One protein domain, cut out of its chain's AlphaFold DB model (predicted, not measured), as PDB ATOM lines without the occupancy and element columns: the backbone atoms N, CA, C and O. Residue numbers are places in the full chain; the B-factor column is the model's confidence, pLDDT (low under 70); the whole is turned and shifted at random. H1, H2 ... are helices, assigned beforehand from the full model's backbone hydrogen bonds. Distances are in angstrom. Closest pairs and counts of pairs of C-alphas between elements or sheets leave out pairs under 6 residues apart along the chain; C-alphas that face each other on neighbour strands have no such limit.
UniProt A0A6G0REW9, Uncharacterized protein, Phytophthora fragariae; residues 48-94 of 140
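AT A GLANCE: This is residues 48 to 94 of the 140 residues of an uncharacterized protein of Phytophthora fragariae (UniProt A0A6G0REW9). Two separate helices, H1 and H2, make the arms of a wide, open L, with the loop of residues 66 to 73 at its corner and no packing between the arms. The printed part has 47 residues, with two named helices in the order H1, H2 and no named strand; its class is all helix. The whole is extended, with a radius of gyration of the C-alphas of 17.1 A, and flat, spanning 51 by 29 by 12 A.

HOW THE PARTS SIT: H1, residues 51 to 65, and H2, residues 74 to 90, are apart. A short link of 8 residues joins them. In both helices every O i to N i+4 pair is within hydrogen-bond range. Residues 48 to 94 stand free.

IN THESE COORDINATES: H1 runs 20.9 A from C-alpha 51 at (142.695, 109.125, -2.641) to C-alpha 65. H2 runs 24.5 A from C-alpha 74 at (133.874, 88.668, -12.783) to C-alpha 90 at (114.056, 82.061, -25.532).

THE WHOLE: The two C-alphas farthest apart, those of Pro 51 and Gly 94, are 51.5 A apart. The printed part has no cut. The mean pLDDT of the printed part is 75.4; residues 63 to 72 and 90 to 94 are under 70.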
ATOM      1  N   GLY A  48     137.514 110.458 -10.710       77.75
ATOM      2  CA  GLY A  48     136.542 111.239  -9.937       77.75
ATOM      3  C   GLY A  48     136.462 110.837  -8.461       77.75
ATOM      4  O   GLY A  48     135.562 111.289  -7.768       77.75
ATOM      5  N   LYS A  49     137.388 109.993  -7.990       81.44
ATOM      6  CA  LYS A  49     137.435 109.469  -6.620       81.44
ATOM      7  C   LYS A  49     138.581 110.073  -5.841       81.44
ATOM      8  O   LYS A  49     139.680 110.226  -6.389       81.44
ATOM      9  N   THR A  50     138.356 110.373  -4.568       84.94
ATOM     10  CA  THR A  50     139.415 110.874  -3.686       84.94
ATOM     11  C   THR A  50     140.445 109.769  -3.396       84.94
ATOM     12  O   THR A  50     140.139 108.578  -3.496       84.94
ATOM     13  N   PRO A  51     141.695 110.116  -3.046       79.94
ATOM     14  CA  PRO A  51     142.695 109.125  -2.641       79.94
ATOM     15  C   PRO A  51     142.238 108.239  -1.470       79.94
ATOM     16  O   PRO A  51     142.581 107.061  -1.417       79.94
ATOM     17  N   GLU A  52     141.431 108.793  -0.566       80.81
ATOM     18  CA  GLU A  52     140.877 108.092   0.592       80.81
ATOM     19  C   GLU A  52     139.818 107.059   0.184       80.81
ATOM     20  O   GLU A  52     139.864 105.911   0.628       80.81
ATOM     21  N   GLU A  53     138.939 107.404  -0.760       81.88
ATOM     22  CA  GLU A  53     137.990 106.455  -1.353       81.88
ATOM     23  C   GLU A  53     138.706 105.312  -2.077       81.88
ATOM     24  O   GLU A  53     138.303 104.152  -1.983       81.88
ATOM     25  N   LEU A  54     139.805 105.606  -2.779       83.94
ATOM     26  CA  LEU A  54     140.617 104.574  -3.425       83.94
ATOM     27  C   LEU A  54     141.281 103.645  -2.397       83.94
ATOM     28  O   LEU A  54     141.327 102.431  -2.612       83.94
ATOM     29  N   ALA A  55     141.751 104.184  -1.270       84.75
ATOM     30  CA  ALA A  55     142.318 103.396  -0.177       84.75
ATOM     31  C   ALA A  55     141.259 102.517   0.517       84.75
ATOM     32  O   ALA A  55     141.525 101.350   0.828       84.75
ATOM     33  N   ALA A  56     140.041 103.036   0.698       84.31
ATOM     34  CA  ALA A  56     138.912 102.284   1.238       84.31
ATOM     35  C   ALA A  56     138.521 101.116   0.319       84.31
ATOM     36  O   ALA A  56     138.429  99.974   0.778       84.31
ATOM     37  N   LEU A  57     138.402 101.374  -0.988       81.94
ATOM     38  CA  LEU A  57     138.115 100.353  -2.002       81.94
ATOM     39  C   LEU A  57     139.227  99.299  -2.091       81.94
ATOM     40  O   LEU A  57     138.949  98.109  -2.229       81.94
ATOM     41  N   SER A  58     140.492  99.711  -1.968       81.25
ATOM     42  CA  SER A  58     141.635  98.790  -1.932       81.25
ATOM     43  C   SER A  58     141.591  97.875  -0.704       81.25
ATOM     44  O   SER A  58     141.776  96.661  -0.817       81.25
ATOM     45  N   SER A  59     141.260  98.431   0.462       81.00
ATOM     46  CA  SER A  59     141.109  97.671   1.707       81.00
ATOM     47  C   SER A  59     139.928  96.701   1.642       81.00
ATOM     48  O   SER A  59     140.006  95.570   2.123       81.00
ATOM     49  N   GLU A  60     138.828  97.114   1.015       79.19
ATOM     50  CA  GLU A  60     137.671  96.262   0.763       79.19
ATOM     51  C   GLU A  60     138.000  95.106  -0.192       79.19
ATOM     52  O   GLU A  60     137.627  93.963   0.081       79.19
ATOM     53  N   LEU A  61     138.783  95.368  -1.241       74.06
ATOM     54  CA  LEU A  61     139.275  94.345  -2.162       74.06
ATOM     55  C   LEU A  61     140.213  93.343  -1.467       74.06
ATOM     56  O   LEU A  61     140.103  92.136  -1.673       74.06
ATOM     57  N   ALA A  62     141.100  93.815  -0.589       75.62
ATOM     58  CA  ALA A  62     141.984  92.945   0.186       75.62
ATOM     59  C   ALA A  62     141.207  92.045   1.168       75.62
ATOM     60  O   ALA A  62     141.553  90.877   1.366       75.62
ATOM     61  N   ARG A  63     140.122  92.562   1.762       69.31
ATOM     62  CA  ARG A  63     139.215  91.780   2.620       69.31
ATOM     63  C   ARG A  63     138.388  90.775   1.818       69.31
ATOM     64  O   ARG A  63     138.205  89.647   2.275       69.31
ATOM     65  N   SER A  64     137.921  91.149   0.626       61.50
ATOM     66  CA  SER A  64     137.157  90.251  -0.245       61.50
ATOM     67  C   SER A  64     138.028  89.158  -0.868       61.50
ATOM     68  O   SER A  64     137.549  88.038  -1.013       61.50
ATOM     69  N   GLY A  65     139.323  89.413  -1.095       59.88
ATOM     70  CA  GLY A  65     140.311  88.422  -1.541       59.88
ATOM     71  C   GLY A  65     140.406  87.179  -0.644       59.88
ATOM     72  O   GLY A  65     140.584  86.071  -1.141       59.88
ATOM     73  N   LYS A  66     140.177  87.322   0.670       58.94
ATOM     74  CA  LYS A  66     140.145  86.189   1.619       58.94
ATOM     75  C   LYS A  66     138.858  85.354   1.530       58.94
ATOM     76  O   LYS A  66     138.873  84.181   1.878       58.94
ATOM     77  N   ARG A  67     137.760  85.931   1.023       53.16
ATOM     78  CA  ARG A  67     136.517  85.219   0.654       53.16
ATOM     79  C   ARG A  67     136.509  84.776  -0.819       53.16
ATOM     80  O   ARG A  67     135.580  84.098  -1.246       53.16
ATOM     81  N   ALA A  68     137.525  85.155  -1.599       53.84
ATOM     82  CA  ALA A  68     137.545  85.015  -3.052       53.84
ATOM     83  C   ALA A  68     138.014  83.654  -3.580       53.84
ATOM     84  O   ALA A  68     137.915  83.415  -4.779       53.84
ATOM     85  N   ALA A  69     138.451  82.732  -2.719       53.53
ATOM     86  CA  ALA A  69     138.801  81.371  -3.143       53.53
ATOM     87  C   ALA A  69     137.606  80.592  -3.747       53.53
ATOM     88  O   ALA A  69     137.813  79.622  -4.465       53.53
ATOM     89  N   ALA A  70     136.368  81.056  -3.523       56.31
ATOM     90  CA  ALA A  70     135.146  80.563  -4.171       56.31
ATOM     91  C   ALA A  70     134.514  81.586  -5.145       56.31
ATOM     92  O   ALA A  70     133.329  81.504  -5.472       56.31
ATOM     93  N   VAL A  71     135.263  82.600  -5.589       58.06
ATOM     94  CA  VAL A  71     134.734  83.664  -6.448       58.06
ATOM     95  C   VAL A  71     135.063  83.351  -7.898       58.06
ATOM     96  O   VAL A  71     136.148  83.635  -8.397       58.06
ATOM     97  N   ILE A  72     134.065  82.794  -8.584       62.47
ATOM     98  CA  ILE A  72     133.973  82.788 -10.046       62.47
ATOM     99  C   ILE A  72     134.396  84.174 -10.556       62.47
ATOM    100  O   ILE A  72     133.907  85.193 -10.051       62.47
ATOM    101  N   SER A  73     135.319  84.206 -11.523       79.69
ATOM    102  CA  SER A  73     135.851  85.454 -12.076       79.69
ATOM    103  C   SER A  73     134.708  86.382 -12.502       79.69
ATOM    104  O   SER A  73     133.642  85.932 -12.926       79.69
ATOM    105  N   GLN A  74     134.906  87.699 -12.400       77.19
ATOM    106  CA  GLN A  74     133.874  88.668 -12.783       77.19
ATOM    107  C   GLN A  74     133.390  88.451 -14.228       77.19
ATOM    108  O   GLN A  74     132.209  88.627 -14.517       77.19
ATOM    109  N   VAL A  75     134.289  88.015 -15.113       81.31
ATOM    110  CA  VAL A  75     133.978  87.640 -16.497       81.31
ATOM    111  C   VAL A  75     133.044  86.431 -16.547       81.31
ATOM    112  O   VAL A  75     132.028  86.484 -17.231       81.31
ATOM    113  N   ALA A  76     133.338  85.371 -15.796       82.50
ATOM    114  CA  ALA A  76     132.500  84.177 -15.766       82.50
ATOM    115  C   ALA A  76     131.127  84.437 -15.116       82.50
ATOM    116  O   ALA A  76     130.126  83.914 -15.594       82.50
ATOM    117  N   LYS A  77     131.043  85.323 -14.111       84.81
ATOM    118  CA  LYS A  77     129.752  85.799 -13.579       84.81
ATOM    119  C   LYS A  77     128.944  86.536 -14.643       84.81
ATOM    120  O   LYS A  77     127.777  86.231 -14.824       84.81
ATOM    121  N   ARG A  78     129.577  87.472 -15.363       86.12
ATOM    122  CA  ARG A  78     128.923  88.212 -16.451       86.12
ATOM    123  C   ARG A  78     128.425  87.281 -17.548       86.12
ATOM    124  O   ARG A  78     127.302  87.459 -17.992       86.12
ATOM    125  N   ARG A  79     129.234  86.299 -17.953       90.31
ATOM    126  CA  ARG A  79     128.839  85.315 -18.967       90.31
ATOM    127  C   ARG A  79     127.623  84.520 -18.511       90.31
ATOM    128  O   ARG A  79     126.628  84.548 -19.213       90.31
ATOM    129  N   LYS A  80     127.652  83.972 -17.293       89.00
ATOM    130  CA  LYS A  80     126.493  83.274 -16.731       89.00
ATOM    131  C   LYS A  80     125.234  84.149 -16.724       89.00
ATOM    132  O   LYS A  80     124.192  83.704 -17.162       89.00
ATOM    133  N   THR A  81     125.335  85.407 -16.295       89.56
ATOM    134  CA  THR A  81     124.180  86.322 -16.303       89.56
ATOM    135  C   THR A  81     123.649  86.598 -17.711       89.56
ATOM    136  O   THR A  81     122.447  86.752 -17.875       89.56
ATOM    137  N   ILE A  82     124.521  86.690 -18.718       89.00
ATOM    138  CA  ILE A  82     124.100  86.849 -20.117       89.00
ATOM    139  C   ILE A  82     123.384  85.586 -20.592       89.00
ATOM    140  O   ILE A  82     122.299  85.696 -21.152       89.00
ATOM    141  N   ASP A  83     123.961  84.414 -20.330       90.12
ATOM    142  CA  ASP A  83     123.386  83.127 -20.717       90.12
ATOM    143  C   ASP A  83     121.997  82.934 -20.068       90.12
ATOM    144  O   ASP A  83     121.033  82.653 -20.774       90.12
ATOM    145  N   ASP A  84     121.859  83.234 -18.767       89.19
ATOM    146  CA  ASP A  84     120.583  83.189 -18.032       89.19
ATOM    147  C   ASP A  84     119.529  84.148 -18.636       89.19
ATOM    148  O   ASP A  84     118.330  83.873 -18.618       89.19
ATOM    149  N   LEU A  85     119.944  85.315 -19.147       84.50
ATOM    150  CA  LEU A  85     119.033  86.264 -19.799       84.50
ATOM    151  C   LEU A  85     118.607  85.784 -21.188       84.50
ATOM    152  O   LEU A  85     117.452  85.983 -21.556       84.50
ATOM    153  N   LEU A  86     119.512  85.161 -21.946       84.44
ATOM    154  CA  LEU A  86     119.210  84.601 -23.264       84.44
ATOM    155  C   LEU A  86     118.245  83.418 -23.167       84.44
ATOM    156  O   LEU A  86     117.318  83.340 -23.965       84.44
ATOM    157  N   GLU A  87     118.417  82.548 -22.172       84.19
ATOM    158  CA  GLU A  87     117.502  81.431 -21.906       84.19
ATOM    159  C   GLU A  87     116.087  81.945 -21.594       84.19
ATOM    160  O   GLU A  87     115.123  81.569 -22.253       84.19
ATOM    161  N   ARG A  88     115.975  82.937 -20.700       79.94
ATOM    162  CA  ARG A  88     114.685  83.561 -20.348       79.94
ATOM    163  C   ARG A  88     114.022  84.314 -21.502       79.94
ATOM    164  O   ARG A  88     112.805  84.464 -21.494       79.94
ATOM    165  N   LEU A  89     114.807  84.831 -22.447       73.31
ATOM    166  CA  LEU A  89     114.295  85.435 -23.679       73.31
ATOM    167  C   LEU A  89     113.805  84.364 -24.663       73.31
ATOM    168  O   LEU A  89     112.802  84.593 -25.329       73.31
ATOM    169  N   GLY A  90     114.480  83.212 -24.730       68.19
ATOM    170  CA  GLY A  90     114.056  82.061 -25.532       68.19
ATOM    171  C   GLY A  90     112.751  81.433 -25.038       68.19
ATOM    172  O   GLY A  90     111.916  81.056 -25.851       68.19
ATOM    173  N   ASP A  91     112.533  81.411 -23.722       65.81
ATOM    174  CA  ASP A  91     111.300  80.893 -23.108       65.81
ATOM    175  C   ASP A  91     110.107  81.868 -23.197       65.81
ATOM    176  O   ASP A  91     108.963  81.484 -22.952       65.81
ATOM    177  N   ALA A  92     110.348  83.138 -23.542       60.53
ATOM    178  CA  ALA A  92     109.320  84.170 -23.706       60.53
ATOM    179  C   ALA A  92     108.695  84.170 -25.120       60.53
ATOM    180  O   ALA A  92     108.280  85.218 -25.627       60.53
ATOM    181  N   GLU A  93     108.640  82.997 -25.756       56.34
ATOM    182  CA  GLU A  93     108.066  82.766 -27.081       56.34
ATOM    183  C   GLU A  93     106.543  83.012 -27.034       56.34
ATOM    184  O   GLU A  93     105.742  82.128 -26.731       56.34
ATOM    185  N   GLY A  94     106.122  84.261 -27.245       56.34
ATOM    186  CA  GLY A  94     104.696  84.595 -27.302       56.34
ATOM    187  C   GLY A  94     104.295  86.069 -27.211       56.34
ATOM    188  O   GLY A  94     103.112  86.355 -27.379       56.34
TER     189      GLY A  94